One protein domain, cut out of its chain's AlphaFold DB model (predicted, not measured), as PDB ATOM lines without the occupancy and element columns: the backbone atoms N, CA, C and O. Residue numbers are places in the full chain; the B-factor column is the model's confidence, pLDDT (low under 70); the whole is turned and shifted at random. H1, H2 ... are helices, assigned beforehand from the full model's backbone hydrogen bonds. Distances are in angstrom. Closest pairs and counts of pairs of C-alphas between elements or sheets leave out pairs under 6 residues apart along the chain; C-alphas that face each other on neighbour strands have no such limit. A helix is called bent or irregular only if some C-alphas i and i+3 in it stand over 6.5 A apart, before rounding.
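What this domain is: This is residues 3 to 112 of the 182 residues of an uncharacterized protein of Kaistia algarum (UniProt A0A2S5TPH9). H6 makes the core of this helical domain, with H3, H5 and H7 packing on it at wide angles, while H2 folds back on H3 and the short H4 sits at the corner beside H5. At opposite ends of the longest axis two arms stick out of this body: H1, residues 3 to 12, and residues 106 to 112, of which 106 to 111 belong to H7. The printed part has 110 residues with seven named helices, H1 to H7 in order along the chain, and no named strand, and its class is all helix. The whole is compact, with a radius of gyration of the C-alphas of 15.1 A, and spans 49 by 33 by 23 A.

Where its parts are: H1, residues 3 to 12, begins with C-alpha 3 at (-28.039, 38.969, -16.594) and is 14.7 A long from first to last C-alpha. H2 is residues 16 to 24, 12.5 A. H3, residues 28 to 42, measures 21.8 A from C-alpha 28 at (-38.452, 35.849, 0.579). H4, residues 53 to 56, is 5.1 A long, and H5, residues 58 to 66, is 12.6 A. H6, residues 74 to 89, is the longest, 23.5 A; it is irregular, with C-alphas 75 and 78 lying 7.8 A apart. H7, residues 99 to 111, measures 18.5 A and ends with C-alpha 111 at (-68.573, 45.139, 9.083).

How they stand to each other: H6 is the hub, touching three helices. It touches H3 with residues 79 to 83 alone, about perpendicular at 75 degrees; the closest C-alphas, of Thr 30 and Tyr 83, are 5.0 A apart. H5 touches H6 at a steep tilt of 52 degrees, the same way, with the C-alphas of Phe 63 and Gly 76 closest at 4.7 A. H6 and H7 form a helical hairpin at a steep tilt of 42 degrees, opposite ways; their closest C-alphas, of Ser 81 and Gly 101, are 5.2 A apart. H2 and H3 form another, opposite ways at 38 degrees, a tilt only just steep, with the C-alphas of Ile 21 and Ile 31 closest at 6.3 A. H4 and H5 touch only at the corner, where the C-alphas of Lys 54 and Tyr 61 are closest at 5.2 A. H1 touches no helix; it is close to H2 but not clearly touching, with the C-alphas of Tyr 12 and Ala 18 closest at 7.4 A. In H1, H2, H5 and H7 every O i to N i+4 pair is within hydrogen-bond range, in H3 10 of 11 and in H6 9 of 12, while H4 is too short for such a pair.

The domain as a whole: The C-alphas farthest apart, of Lys 11 and Phe 112, are 49.8 A apart. The printed part has no cut and no long link. The mean pLDDT of the printed part is 90.8, with 84 in H7, and no printed residue is under 70.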
ATOM      1  N   ASP A   3     -29.426  39.246 -16.983       93.50
ATOM      2  CA  ASP A   3     -28.039  38.969 -16.594       93.50
ATOM      3  C   ASP A   3     -27.336  40.177 -15.942       93.50
ATOM      4  O   ASP A   3     -26.595  40.050 -14.966       93.50
ATOM      5  N   PHE A   4     -27.663  41.389 -16.402       93.69
ATOM      6  CA  PHE A   4     -27.212  42.631 -15.769       93.69
ATOM      7  C   PHE A   4     -27.693  42.765 -14.313       93.69
ATOM      8  O   PHE A   4     -26.917  43.154 -13.435       93.69
ATOM      9  N   LEU A   5     -28.952  42.406 -14.028       92.06
ATOM     10  CA  LEU A   5     -29.494  42.441 -12.665       92.06
ATOM     11  C   LEU A   5     -28.800  41.408 -11.781       92.06
ATOM     12  O   LEU A   5     -28.421  41.725 -10.655       92.06
ATOM     13  N   ARG A   6     -28.546  40.205 -12.313       94.25
ATOM     14  CA  ARG A   6     -27.816  39.153 -11.599       94.25
ATOM     15  C   ARG A   6     -26.434  39.638 -11.159       94.25
ATOM     16  O   ARG A   6     -26.090  39.478  -9.988       94.25
ATOM     17  N   LYS A   7     -25.678  40.294 -12.046       95.56
ATOM     18  CA  LYS A   7     -24.364  40.885 -11.724       95.56
ATOM     19  C   LYS A   7     -24.455  41.936 -10.615       95.56
ATOM     20  O   LYS A   7     -23.642  41.923  -9.692       95.56
ATOM     21  N   ARG A   8     -25.465  42.815 -10.653       94.19
ATOM     22  CA  ARG A   8     -25.688  43.817  -9.594       94.19
ATOM     23  C   ARG A   8     -26.045  43.179  -8.255       94.19
ATOM     24  O   ARG A   8     -25.484  43.585  -7.244       94.19
ATOM     25  N   ILE A   9     -26.918  42.174  -8.239       94.12
ATOM     26  CA  ILE A   9     -27.299  41.474  -7.005       94.12
ATOM     27  C   ILE A   9     -26.061  40.845  -6.357       94.12
ATOM     28  O   ILE A   9     -25.795  41.111  -5.190       94.12
ATOM     29  N   HIS A  10     -25.242  40.112  -7.118       94.75
ATOM     30  CA  HIS A  10     -24.023  39.483  -6.582       94.75
ATOM     31  C   HIS A  10     -23.033  40.501  -6.003       94.75
ATOM     32  O   HIS A  10     -22.369  40.209  -5.011       94.75
ATOM     33  N   LYS A  11     -22.962  41.709  -6.576       95.69
ATOM     34  CA  LYS A  11     -22.116  42.792  -6.061       95.69
ATOM     35  C   LYS A  11     -22.569  43.294  -4.683       95.69
ATOM     36  O   LYS A  11     -21.720  43.596  -3.852       95.69
ATOM     37  N   TYR A  12     -23.878  43.398  -4.440       94.62
ATOM     38  CA  TYR A  12     -24.430  44.033  -3.232       94.62
ATOM     39  C   TYR A  12     -24.989  43.056  -2.190       94.62
ATOM     40  O   TYR A  12     -25.324  43.482  -1.087       94.62
ATOM     41  N   ILE A  13     -25.048  41.756  -2.479       94.75
ATOM     42  CA  ILE A  13     -25.647  40.766  -1.569       94.75
ATOM     43  C   ILE A  13     -24.926  40.667  -0.214       94.75
ATOM     44  O   ILE A  13     -25.564  40.431   0.804       94.75
ATOM     45  N   LYS A  14     -23.607  40.910  -0.186       94.75
ATOM     46  CA  LYS A  14     -22.781  40.906   1.038       94.75
ATOM     47  C   LYS A  14     -22.715  42.265   1.742       94.75
ATOM     48  O   LYS A  14     -21.963  42.425   2.697       94.75
ATOM     49  N   HIS A  15     -23.450  43.268   1.264       96.19
ATOM     50  CA  HIS A  15     -23.466  44.586   1.893       96.19
ATOM     51  C   HIS A  15     -24.030  44.478   3.327       96.19
ATOM     52  O   HIS A  15     -24.969  43.701   3.538       96.19
ATOM     53  N   PRO A  16     -23.523  45.241   4.317       96.50
ATOM     54  CA  PRO A  16     -23.982  45.149   5.707       96.50
ATOM     55  C   PRO A  16     -25.494  45.360   5.852       96.50
ATOM     56  O   PRO A  16     -26.142  44.646   6.611       96.50
ATOM     57  N   VAL A  17     -26.069  46.277   5.065       94.62
ATOM     58  CA  VAL A  17     -27.524  46.516   5.032       94.62
ATOM     59  C   VAL A  17     -28.282  45.271   4.566       94.62
ATOM     60  O   VAL A  17     -29.185  44.820   5.258       94.62
ATOM     61  N   ALA A  18     -27.882  44.665   3.443       94.69
ATOM     62  CA  ALA A  18     -28.528  43.454   2.930       94.69
ATOM     63  C   ALA A  18     -28.387  42.280   3.914       94.69
ATOM     64  O   ALA A  18     -29.349  41.574   4.192       94.69
ATOM     65  N   THR A  19     -27.205  42.130   4.513       95.50
ATOM     66  CA  THR A  19     -26.930  41.087   5.509       95.50
ATOM     67  C   THR A  19     -27.801  41.243   6.753       95.50
ATOM     68  O   THR A  19     -28.269  40.247   7.293       95.50
ATOM     69  N   LYS A  20     -28.047  42.480   7.209       95.38
ATOM     70  CA  LYS A  20     -28.967  42.755   8.321       95.38
ATOM     71  C   LYS A  20     -30.394  42.324   7.978       95.38
ATOM     72  O   LYS A  20     -31.025  41.663   8.790       95.38
ATOM     73  N   ILE A  21     -30.866  42.642   6.772       95.56
ATOM     74  CA  ILE A  21     -32.203  42.248   6.308       95.56
ATOM     75  C   ILE A  21     -32.336  40.720   6.291       95.56
ATOM     76  O   ILE A  21     -33.267  40.181   6.875       95.56
ATOM     77  N   PHE A  22     -31.375  40.008   5.693       94.50
ATOM     78  CA  PHE A  22     -31.413  38.541   5.627       94.50
ATOM     79  C   PHE A  22     -31.342  37.861   6.997       94.50
ATOM     80  O   PHE A  22     -31.827  36.748   7.147       94.50
ATOM     81  N   LYS A  23     -30.736  38.510   7.995       95.12
ATOM     82  CA  LYS A  23     -30.684  37.985   9.363       95.12
ATOM     83  C   LYS A  23     -31.992  38.153  10.127       95.12
ATOM     84  O   LYS A  23     -32.186  37.420  11.085       95.12
ATOM     85  N   ASN A  24     -32.838  39.103   9.738       94.62
ATOM     86  CA  ASN A  24     -34.034  39.481  10.493       94.62
ATOM     87  C   ASN A  24     -35.328  38.869   9.940       94.62
ATOM     88  O   ASN A  24     -36.353  38.951  10.606       94.62
ATOM     89  N   HIS A  25     -35.285  38.275   8.746       96.25
ATOM     90  CA  HIS A  25     -36.465  37.813   8.018       96.25
ATOM     91  C   HIS A  25     -36.252  36.401   7.462       96.25
ATOM     92  O   HIS A  25     -35.225  36.136   6.837       96.25
ATOM     93  N   ALA A  26     -37.222  35.512   7.665       94.56
ATOM     94  CA  ALA A  26     -37.176  34.114   7.240       94.56
ATOM     95  C   ALA A  26     -37.663  33.918   5.795       94.56
ATOM     96  O   ALA A  26     -37.136  33.082   5.059       94.56
ATOM     97  N   TYR A  27     -38.650  34.702   5.355       94.56
ATOM     98  CA  TYR A  27     -39.315  34.498   4.069       94.56
ATOM     99  C   TYR A  27     -38.839  35.472   2.991       94.56
ATOM    100  O   TYR A  27     -38.604  36.655   3.223       94.56
ATOM    101  N   VAL A  28     -38.818  35.009   1.736       93.81
ATOM    102  CA  VAL A  28     -38.452  35.849   0.579       93.81
ATOM    103  C   VAL A  28     -39.341  37.090   0.484       93.81
ATOM    104  O   VAL A  28     -38.858  38.180   0.186       93.81
ATOM    105  N   ARG A  29     -40.645  36.954   0.754       93.12
ATOM    106  CA  ARG A  29     -41.580  38.086   0.712       93.12
ATOM    107  C   ARG A  29     -41.310  39.093   1.830       93.12
ATOM    108  O   ARG A  29     -41.348  40.286   1.554       93.12
ATOM    109  N   THR A  30     -40.989  38.649   3.044       94.38
ATOM    110  CA  THR A  30     -40.700  39.564   4.159       94.38
ATOM    111  C   THR A  30     -39.353  40.263   3.974       94.38
ATOM    112  O   THR A  30     -39.276  41.480   4.129       94.38
ATOM    113  N   ILE A  31     -38.346  39.553   3.450       95.38
ATOM    114  CA  ILE A  31     -37.089  40.141   2.962       95.38
ATOM    115  C   ILE A  31     -37.365  41.219   1.904       95.38
ATOM    116  O   ILE A  31     -36.846  42.328   2.000       95.38
ATOM    117  N   LEU A  32     -38.185  40.921   0.889       93.38
ATOM    118  CA  LEU A  32     -38.535  41.893  -0.152       93.38
ATOM    119  C   LEU A  32     -39.274  43.112   0.417       93.38
ATOM    120  O   LEU A  32     -39.047  44.220  -0.068       93.38
ATOM    121  N   CYS A  33     -40.114  42.923   1.439       94.25
ATOM    122  CA  CYS A  33     -40.774  44.016   2.152       94.25
ATOM    123  C   CYS A  33     -39.741  45.001   2.712       94.25
ATOM    124  O   CYS A  33     -39.745  46.184   2.365       94.25
ATOM    125  N   GLU A  34     -38.802  44.482   3.504       95.19
ATOM    126  CA  GLU A  34     -37.765  45.272   4.165       95.19
ATOM    127  C   GLU A  34     -36.802  45.914   3.159       95.19
ATOM    128  O   GLU A  34     -36.408  47.069   3.322       95.19
ATOM    129  N   VAL A  35     -36.460  45.214   2.071       93.75
ATOM    130  CA  VAL A  35     -35.637  45.767   0.982       93.75
ATOM    131  C   VAL A  35     -36.315  46.980   0.348       93.75
ATOM    132  O   VAL A  35     -35.662  48.006   0.155       93.75
ATOM    133  N   VAL A  36     -37.610  46.890   0.028       93.00
ATOM    134  CA  VAL A  36     -38.359  48.002  -0.580       93.00
ATOM    135  C   VAL A  36     -38.490  49.168   0.399       93.00
ATOM    136  O   VAL A  36     -38.287  50.315   0.002       93.00
ATOM    137  N   LEU A  37     -38.789  48.899   1.671       93.31
ATOM    138  CA  LEU A  37     -38.896  49.938   2.700       93.31
ATOM    139  C   LEU A  37     -37.558  50.635   2.947       93.31
ATOM    140  O   LEU A  37     -37.507  51.863   2.960       93.31
ATOM    141  N   THR A  38     -36.466  49.876   3.037       93.69
ATOM    142  CA  THR A  38     -35.110  50.423   3.177       93.69
ATOM    143  C   THR A  38     -34.716  51.240   1.949       93.69
ATOM    144  O   THR A  38     -34.169  52.332   2.074       93.69
ATOM    145  N   ALA A  39     -35.034  50.769   0.740       92.69
ATOM    146  CA  ALA A  39     -34.759  51.519  -0.484       92.69
ATOM    147  C   ALA A  39     -35.539  52.845  -0.541       92.69
ATOM    148  O   ALA A  39     -34.998  53.850  -1.002       92.69
ATOM    149  N   ARG A  40     -36.774  52.873  -0.022       92.94
ATOM    150  CA  ARG A  40     -37.605  54.086   0.066       92.94
ATOM    151  C   ARG A  40     -37.090  55.127   1.065       92.94
ATOM    152  O   ARG A  40     -37.509  56.276   0.991       92.94
ATOM    153  N   GLN A  41     -36.169  54.769   1.962       92.94
ATOM    154  CA  GLN A  41     -35.514  55.743   2.844       92.94
ATOM    155  C   GLN A  41     -34.527  56.645   2.086       92.94
ATOM    156  O   GLN A  41     -34.285  57.771   2.506       92.94
ATOM    157  N   LEU A  42     -33.962  56.170   0.968       93.50
ATOM    158  CA  LEU A  42     -32.999  56.930   0.158       93.50
ATOM    159  C   LEU A  42     -33.668  57.821  -0.895       93.50
ATOM    160  O   LEU A  42     -33.046  58.753  -1.400       93.50
ATOM    161  N   GLY A  43     -34.913  57.525  -1.261       93.19
ATOM    162  CA  GLY A  43     -35.633  58.255  -2.292       93.19
ATOM    163  C   GLY A  43     -36.984  57.633  -2.620       93.19
ATOM    164  O   GLY A  43     -37.415  56.653  -2.017       93.19
ATOM    165  N   VAL A  44     -37.668  58.205  -3.605       90.62
ATOM    166  CA  VAL A  44     -39.004  57.745  -3.997       90.62
ATOM    167  C   VAL A  44     -38.881  56.533  -4.918       90.62
ATOM    168  O   VAL A  44     -38.324  56.629  -6.006       90.62
ATOM    169  N   MET A  45     -39.439  55.398  -4.494       89.81
ATOM    170  CA  MET A  45     -39.629  54.211  -5.335       89.81
ATOM    171  C   MET A  45     -41.134  53.986  -5.541       89.81
ATOM    172  O   MET A  45     -41.771  53.302  -4.723       89.81
ATOM    173  N   PRO A  46     -41.735  54.594  -6.582       87.56
ATOM    174  CA  PRO A  46     -43.159  54.470  -6.832       87.56
ATOM    175  C   PRO A  46     -43.500  53.066  -7.366       87.56
ATOM    176  O   PRO A  46     -42.735  52.478  -8.130       87.56
ATOM    177  N   PRO A  47     -44.691  52.526  -7.054       81.88
ATOM    178  CA  PRO A  47     -45.145  51.242  -7.596       81.88
ATOM    179  C   PRO A  47     -45.360  51.262  -9.124       81.88
ATOM    180  O   PRO A  47     -45.586  50.215  -9.732       81.88
ATOM    181  N   THR A  48     -45.297  52.434  -9.764       87.69
ATOM    182  CA  THR A  48     -45.389  52.592 -11.224       87.69
ATOM    183  C   THR A  48     -44.206  51.949 -11.951       87.69
ATOM    184  O   THR A  48     -44.414  51.336 -12.998       87.69
ATOM    185  N   ASP A  49     -43.003  51.983 -11.371       90.19
ATOM    186  CA  ASP A  49     -41.773  51.459 -11.997       90.19
ATOM    187  C   ASP A  49     -41.790  49.931 -12.152       90.19
ATOM    188  O   ASP A  49     -41.105  49.345 -12.990       90.19
ATOM    189  N   ILE A  50     -42.628  49.272 -11.356       89.69
ATOM    190  CA  ILE A  50     -42.819  47.821 -11.330       89.69
ATOM    191  C   ILE A  50     -44.183  47.408 -11.894       89.69
ATOM    192  O   ILE A  50     -44.619  46.279 -11.686       89.69
ATOM    193  N   ARG A  51     -44.882  48.288 -12.627       91.31
ATOM    194  CA  ARG A  51     -46.205  47.977 -13.204       91.31
ATOM    195  C   ARG A  51     -46.172  46.781 -14.157       91.31
ATOM    196  O   ARG A  51     -47.146  46.034 -14.216       91.31
ATOM    197  N   TRP A  52     -45.051  46.561 -14.845       91.50
ATOM    198  CA  TRP A  52     -44.844  45.387 -15.697       91.50
ATOM    199  C   TRP A  52     -45.013  44.073 -14.921       91.50
ATOM    200  O   TRP A  52     -45.525  43.106 -15.477       91.50
ATOM    201  N   LEU A  53     -44.687  44.048 -13.622       90.69
ATOM    202  CA  LEU A  53     -44.810  42.860 -12.780       90.69
ATOM    203  C   LEU A  53     -46.257  42.374 -12.673       90.69
ATOM    204  O   LEU A  53     -46.468  41.177 -12.551       90.69
ATOM    205  N   LYS A  54     -47.255  43.261 -12.791       90.06
ATOM    206  CA  LYS A  54     -48.674  42.877 -12.777       90.06
ATOM    207  C   LYS A  54     -49.000  41.823 -13.840       90.06
ATOM    208  O   LYS A  54     -49.814  40.947 -13.572       90.06
ATOM    209  N   LEU A  55     -48.383  41.932 -15.020       91.50
ATOM    210  CA  LEU A  55     -48.615  41.035 -16.156       91.50
ATOM    211  C   LEU A  55     -47.855  39.708 -16.029       91.50
ATOM    212  O   LEU A  55     -48.290  38.715 -16.593       91.50
ATOM    213  N   TYR A  56     -46.739  39.689 -15.295       91.31
ATOM    214  CA  TYR A  56     -45.911  38.490 -15.116       91.31
ATOM    215  C   TYR A  56     -46.259  37.709 -13.848       91.31
ATOM    216  O   TYR A  56     -46.273  36.484 -13.857       91.31
ATOM    217  N   ASN A  57     -46.496  38.404 -12.736       89.69
ATOM    218  CA  ASN A  57     -46.848  37.810 -11.453       89.69
ATOM    219  C   ASN A  57     -47.764  38.757 -10.665       89.69
ATOM    220  O   ASN A  57     -47.323  39.695  -9.986       89.69
ATOM    221  N   ARG A  58     -49.067  38.479 -10.739       87.25
ATOM    222  CA  ARG A  58     -50.108  39.290 -10.106       87.25
ATOM    223  C   ARG A  58     -50.000  39.296  -8.581       87.25
ATOM    224  O   ARG A  58     -50.208  40.355  -7.987       87.25
ATOM    225  N   THR A  59     -49.643  38.172  -7.963       88.88
ATOM    226  CA  THR A  59     -49.529  38.013  -6.502       88.88
ATOM    227  C   THR A  59     -48.338  38.784  -5.936       88.88
ATOM    228  O   THR A  59     -48.431  39.407  -4.880       88.88
ATOM    229  N   ALA A  60     -47.200  38.787  -6.634       87.50
ATOM    230  CA  ALA A  60     -46.034  39.584  -6.259       87.50
ATOM    231  C   ALA A  60     -46.316  41.085  -6.416       87.50
ATOM    232  O   ALA A  60     -45.970  41.874  -5.539       87.50
ATOM    233  N   TYR A  61     -47.004  41.478  -7.491       89.75
ATOM    234  CA  TYR A  61     -47.409  42.867  -7.693       89.75
ATOM    235  C   TYR A  61     -48.405  43.352  -6.626       89.75
ATOM    236  O   TYR A  61     -48.212  44.436  -6.077       89.75
ATOM    237  N   ALA A  62     -49.426  42.551  -6.284       88.31
ATOM    238  CA  ALA A  62     -50.377  42.859  -5.205       88.31
ATOM    239  C   ALA A  62     -49.649  43.133  -3.890       88.31
ATOM    240  O   ALA A  62     -49.866  44.152  -3.237       88.31
ATOM    241  N   PHE A  63     -48.735  42.224  -3.551       90.31
ATOM    242  CA  PHE A  63     -47.938  42.294  -2.342       90.31
ATOM    243  C   PHE A  63     -47.079  43.565  -2.290       90.31
ATOM    244  O   PHE A  63     -47.138  44.295  -1.307       90.31
ATOM    245  N   ILE A  64     -46.329  43.893  -3.350       89.94
ATOM    246  CA  ILE A  64     -45.462  45.083  -3.328       89.94
ATOM    247  C   ILE A  64     -46.281  46.378  -3.238       89.94
ATOM    248  O   ILE A  64     -45.849  47.347  -2.611       89.94
ATOM    249  N   GLN A  65     -47.482  46.406  -3.821       89.50
ATOM    250  CA  GLN A  65     -48.373  47.560  -3.702       89.50
ATOM    251  C   GLN A  65     -48.884  47.803  -2.278       89.50
ATOM    252  O   GLN A  65     -49.180  48.954  -1.951       89.50
ATOM    253  N   ASN A  66     -48.969  46.758  -1.450       90.25
ATOM    254  CA  ASN A  66     -49.361  46.859  -0.043       90.25
ATOM    255  C   ASN A  66     -48.269  47.480   0.840       90.25
ATOM    256  O   ASN A  66     -48.575  48.033   1.894       90.25
ATOM    257  N   ILE A  67     -47.002  47.422   0.423       91.44
ATOM    258  CA  ILE A  67     -45.877  47.891   1.238       91.44
ATOM    259  C   ILE A  67     -46.019  49.391   1.526       91.44
ATOM    260  O   ILE A  67     -46.050  50.210   0.602       91.44
ATOM    261  N   GLY A  68     -46.035  49.751   2.811       85.94
ATOM    262  CA  GLY A  68     -46.142  51.134   3.288       85.94
ATOM    263  C   GLY A  68     -47.565  51.698   3.319       85.94
ATOM    264  O   GLY A  68     -47.726  52.892   3.557       85.94
ATOM    265  N   ARG A  69     -48.595  50.876   3.075       87.25
ATOM    266  CA  ARG A  69     -49.999  51.271   3.251       87.25
ATOM    267  C   ARG A  69     -50.506  50.875   4.643       87.25
ATOM    268  O   ARG A  69     -50.114  49.821   5.135       87.25
ATOM    269  N   PRO A  70     -51.404  51.674   5.251       84.56
ATOM    270  CA  PRO A  70     -52.032  51.318   6.522       84.56
ATOM    271  C   PRO A  70     -53.097  50.220   6.374       84.56
ATOM    272  O   PRO A  70     -53.300  49.447   7.300       84.56
ATOM    273  N   SER A  71     -53.757  50.137   5.212       85.06
ATOM    274  CA  SER A  71     -54.728  49.090   4.878       85.06
ATOM    275  C   SER A  71     -54.226  48.268   3.691       85.06
ATOM    276  O   SER A  71     -53.586  48.798   2.774       85.06
ATOM    277  N   LEU A  72     -54.479  46.963   3.750       88.19
ATOM    278  CA  LEU A  72     -53.859  45.941   2.914       88.19
ATOM    279  C   LEU A  72     -54.921  45.259   2.055       88.19
ATOM    280  O   LEU A  72     -56.020  44.974   2.521       88.19
ATOM    281  N   PHE A  73     -54.573  44.915   0.818       88.31
ATOM    282  CA  PHE A  73     -55.384  43.992   0.027       88.31
ATOM    283  C   PHE A  73     -55.316  42.574   0.604       88.31
ATOM    284  O   PHE A  73     -54.226  42.110   0.957       88.31
ATOM    285  N   SER A  74     -56.447  41.865   0.596       87.81
ATOM    286  CA  SER A  74     -56.609  40.510   1.146       87.81
ATOM    287  C   SER A  74     -55.599  39.509   0.568       87.81
ATOM    288  O   SER A  74     -54.996  38.737   1.303       87.81
ATOM    289  N   GLU A  75     -55.312  39.601  -0.737       84.69
ATOM    290  CA  GLU A  75     -54.335  38.754  -1.450       84.69
ATOM    291  C   GLU A  75     -52.893  38.876  -0.913       84.69
ATOM    292  O   GLU A  75     -52.053  38.012  -1.161       84.69
ATOM    293  N   GLY A  76     -52.566  39.974  -0.224       85.69
ATOM    294  CA  GLY A  76     -51.227  40.260   0.300       85.69
ATOM    295  C   GLY A  76     -51.158  40.340   1.823       85.69
ATOM    296  O   GLY A  76     -50.138  40.786   2.345       85.69
ATOM    297  N   LEU A  77     -52.223  39.939   2.518       89.75
ATOM    298  CA  LEU A  77     -52.371  40.056   3.966       89.75
ATOM    299  C   LEU A  77     -51.391  39.158   4.730       89.75
ATOM    300  O   LEU A  77     -50.687  39.634   5.616       89.75
ATOM    301  N   GLY A  78     -51.296  37.883   4.344       90.12
ATOM    302  CA  GLY A  78     -50.460  36.893   5.033       90.12
ATOM    303  C   GLY A  78     -48.984  37.306   5.136       90.12
ATOM    304  O   GLY A  78     -48.471  37.448   6.246       90.12
ATOM    305  N   PRO A  79     -48.296  37.591   4.011       92.19
ATOM    306  CA  PRO A  79     -46.888  37.984   4.039       92.19
ATOM    307  C   PRO A  79     -46.617  39.276   4.819       92.19
ATOM    308  O   PRO A  79     -45.568  39.398   5.444       92.19
ATOM    309  N   ILE A  80     -47.540  40.244   4.782       92.62
ATOM    310  CA  ILE A  80     -47.381  41.505   5.516       92.62
ATOM    311  C   ILE A  80     -47.613  41.299   7.014       92.62
ATOM    312  O   ILE A  80     -46.842  41.823   7.811       92.62
ATOM    313  N   SER A  81     -48.618  40.507   7.403       92.56
ATOM    314  CA  SER A  81     -48.846  40.138   8.806       92.56
ATOM    315  C   SER A  81     -47.599  39.495   9.405       92.56
ATOM    316  O   SER A  81     -47.122  39.927  10.451       92.56
ATOM    317  N   HIS A  82     -47.026  38.524   8.696       93.56
ATOM    318  CA  HIS A  82     -45.826  37.840   9.153       93.56
ATOM    319  C   HIS A  82     -44.615  38.784   9.233       93.56
ATOM    320  O   HIS A  82     -43.911  38.798  10.239       93.56
ATOM    321  N   TYR A  83     -44.426  39.659   8.236       94.06
ATOM    322  CA  TYR A  83     -43.390  40.700   8.268       94.06
ATOM    323  C   TYR A  83     -43.501  41.602   9.509       94.06
ATOM    324  O   TYR A  83     -42.498  41.863  10.170       94.06
ATOM    325  N   LEU A  84     -44.706  42.065   9.858       92.31
ATOM    326  CA  LEU A  84     -44.915  42.930  11.026       92.31
ATOM    327  C   LEU A  84     -44.511  42.241  12.335       92.31
ATOM    328  O   LEU A  84     -43.996  42.891  13.246       92.31
ATOM    329  N   ILE A  85     -44.718  40.929  12.419       93.56
ATOM    330  CA  ILE A  85     -44.351  40.123  13.584       93.56
ATOM    331  C   ILE A  85     -42.836  39.947  13.656       93.56
ATOM    332  O   ILE A  85     -42.260  40.199  14.712       93.56
ATOM    333  N   GLU A  86     -42.175  39.616  12.545       93.88
ATOM    334  CA  GLU A  86     -40.708  39.538  12.478       93.88
ATOM    335  C   GLU A  86     -40.052  40.865  12.886       93.88
ATOM    336  O   GLU A  86     -39.118  40.880  13.690       93.88
ATOM    337  N   VAL A  87     -40.581  41.998  12.407       93.50
ATOM    338  CA  VAL A  87     -40.100  43.336  12.790       93.50
ATOM    339  C   VAL A  87     -40.298  43.593  14.281       93.50
ATOM    340  O   VAL A  87     -39.392  44.106  14.938       93.50
ATOM    341  N   LYS A  88     -41.457  43.222  14.837       92.62
ATOM    342  CA  LYS A  88     -41.760  43.407  16.262       92.62
ATOM    343  C   LYS A  88     -40.896  42.521  17.162       92.62
ATOM    344  O   LYS A  88     -40.517  42.950  18.248       92.62
ATOM    345  N   LEU A  89     -40.584  41.305  16.720       92.44
ATOM    346  CA  LEU A  89     -39.717  40.366  17.432       92.44
ATOM    347  C   LEU A  89     -38.225  40.679  17.242       92.44
ATOM    348  O   LEU A  89     -37.409  40.276  18.069       92.44
ATOM    349  N   GLY A  90     -37.857  41.370  16.160       91.94
ATOM    350  CA  GLY A  90     -36.470  41.673  15.802       91.94
ATOM    351  C   GLY A  90     -35.650  40.442  15.400       91.94
ATOM    352  O   GLY A  90     -34.420  40.506  15.396       91.94
ATOM    353  N   LYS A  91     -36.312  39.322  15.096       92.31
ATOM    354  CA  LYS A  91     -35.705  38.043  14.717       92.31
ATOM    355  C   LYS A  91     -36.564  37.352  13.649       92.31
ATOM    356  O   LYS A  91     -37.777  37.569  13.638       92.31
ATOM    357  N   PRO A  92     -35.960  36.506  12.799       93.94
ATOM    358  CA  PRO A  92     -36.701  35.741  11.812       93.94
ATOM    359  C   PRO A  92     -37.561  34.700  12.527       93.94
ATOM    360  O   PRO A  92     -37.136  34.118  13.531       93.94
ATOM    361  N   LEU A  93     -38.764  34.475  12.012       91.69
ATOM    362  CA  LEU A  93     -39.679  33.462  12.518       91.69
ATOM    363  C   LEU A  93     -39.919  32.438  11.408       91.69
ATOM    364  O   LEU A  93     -40.435  32.774  10.351       91.69
ATOM    365  N   GLU A  94     -39.497  31.194  11.628       92.06
ATOM    366  CA  GLU A  94     -39.659  30.128  10.630       92.06
ATOM    367  C   GLU A  94     -41.130  29.720  10.497       92.06
ATOM    368  O   GLU A  94     -41.631  29.514   9.391       92.06
ATOM    369  N   GLU A  95     -41.839  29.668  11.624       92.06
ATOM    370  CA  GLU A  95     -43.264  29.368  11.665       92.06
ATOM    371  C   GLU A  95     -44.079  30.566  11.165       92.06
ATOM    372  O   GLU A  95     -43.938  31.680  11.678       92.06
ATOM    373  N   PRO A  96     -44.938  30.383  10.155       91.56
ATOM    374  CA  PRO A  96     -45.727  31.483   9.642       91.56
ATOM    375  C   PRO A  96     -46.776  31.929  10.671       91.56
ATOM    376  O   PRO A  96     -47.512  31.116  11.221       91.56
ATOM    377  N   ASP A  97     -46.883  33.243  10.871       89.38
ATOM    378  CA  ASP A  97     -47.869  33.855  11.769       89.38
ATOM    379  C   ASP A  97     -48.677  34.919  11.015       89.38
ATOM    380  O   ASP A  97     -48.139  35.877  10.445       89.38
ATOM    381  N   PHE A  98     -49.994  34.721  11.005       90.38
ATOM    382  CA  PHE A  98     -50.970  35.528  10.280       90.38
ATOM    383  C   PHE A  98     -52.003  36.192  11.197       90.38
ATOM    384  O   PHE A  98     -52.975  36.757  10.697       90.38
ATOM    385  N   ASN A  99     -51.809  36.141  12.517       86.62
ATOM    386  CA  ASN A  99     -52.806  36.551  13.508       86.62
ATOM    387  C   ASN A  99     -53.259  38.005  13.317       86.62
ATOM    388  O   ASN A  99     -54.450  38.297  13.357       86.62
ATOM    389  N   ILE A 100     -52.319  38.916  13.042       86.00
ATOM    390  CA  ILE A 100     -52.622  40.339  12.810       86.00
ATOM    391  C   ILE A 100     -53.520  40.500  11.581       86.00
ATOM    392  O   ILE A 100     -54.494  41.251  11.609       86.00
ATOM    393  N   GLY A 101     -53.187  39.787  10.505       87.31
ATOM    394  CA  GLY A 101     -53.995  39.773   9.298       87.31
ATOM    395  C   GLY A 101     -55.397  39.229   9.556       87.31
ATOM    396  O   GLY A 101     -56.372  39.866   9.172       87.31
ATOM    397  N   LEU A 102     -55.493  38.087  10.236       88.56
ATOM    398  CA  LEU A 102     -56.754  37.400  10.504       88.56
ATOM    399  C   LEU A 102     -57.721  38.275  11.305       88.56
ATOM    400  O   LEU A 102     -58.861  38.440  10.884       88.56
ATOM    401  N   VAL A 103     -57.246  38.920  12.375       86.12
ATOM    402  CA  VAL A 103     -58.064  39.841  13.187       86.12
ATOM    403  C   VAL A 103     -58.571  41.021  12.355       86.12
ATOM    404  O   VAL A 103     -59.744  41.380  12.433       86.12
ATOM    405  N   GLY A 104     -57.707  41.626  11.532       85.00
ATOM    406  CA  GLY A 104     -58.113  42.731  10.660       85.00
ATOM    407  C   GLY A 104     -59.122  42.295   9.596       85.00
ATOM    408  O   GLY A 104     -60.057  43.026   9.286       85.00
ATOM    409  N   PHE A 105     -58.960  41.090   9.057       89.12
ATOM    410  CA  PHE A 105     -59.867  40.536   8.063       89.12
ATOM    411  C   PHE A 105     -61.233  40.187   8.659       89.12
ATOM    412  O   PHE A 105     -62.252  40.511   8.060       89.12
ATOM    413  N   GLU A 106     -61.265  39.586   9.848       85.44
ATOM    414  CA  GLU A 106     -62.494  39.275  10.578       85.44
ATOM    415  C   GLU A 106     -63.285  40.544  10.905       85.44
ATOM    416  O   GLU A 106     -64.486  40.603  10.646       85.44
ATOM    417  N   TYR A 107     -62.606  41.590  11.384       81.31
ATOM    418  CA  TYR A 107     -63.226  42.891  11.637       81.31
ATOM    419  C   TYR A 107     -63.911  43.456  10.383       81.31
ATOM    420  O   TYR A 107     -65.070  43.870  10.436       81.31
ATOM    421  N   GLU A 108     -63.219  43.435   9.241       85.19
ATOM    422  CA  GLU A 108     -63.779  43.917   7.975       85.19
ATOM    423  C   GLU A 108     -64.930  43.031   7.488       85.19
ATOM    424  O   GLU A 108     -65.955  43.554   7.055       85.19
ATOM    425  N   LEU A 109     -64.821  41.704   7.604       83.38
ATOM    426  CA  LEU A 109     -65.894  40.780   7.228       83.38
ATOM    427  C   LEU A 109     -67.174  41.016   8.035       83.38
ATOM    428  O   LEU A 109     -68.256  41.050   7.454       83.38
ATOM    429  N   LEU A 110     -67.051  41.215   9.348       77.62
ATOM    430  CA  LEU A 110     -68.183  41.489  10.234       77.62
ATOM    431  C   LEU A 110     -68.805  42.870   9.997       77.62
ATOM    432  O   LEU A 110     -69.974  43.076  10.319       77.62
ATOM    433  N   SER A 111     -68.051  43.812   9.423       74.31
ATOM    434  CA  SER A 111     -68.573  45.139   9.083       74.31
ATOM    435  C   SER A 111     -69.592  45.105   7.936       74.31
ATOM    436  O   SER A 111     -70.451  45.987   7.840       74.31
ATOM    437  N   PHE A 112     -69.533  44.089   7.069       75.88
ATOM    438  CA  PHE A 112     -70.472  43.955   5.965       75.88
ATOM    439  C   PHE A 112     -71.824  43.445   6.472       75.88
ATOM    440  O   PHE A 112     -71.927  42.367   7.057       75.88
TER     441      PHE A 112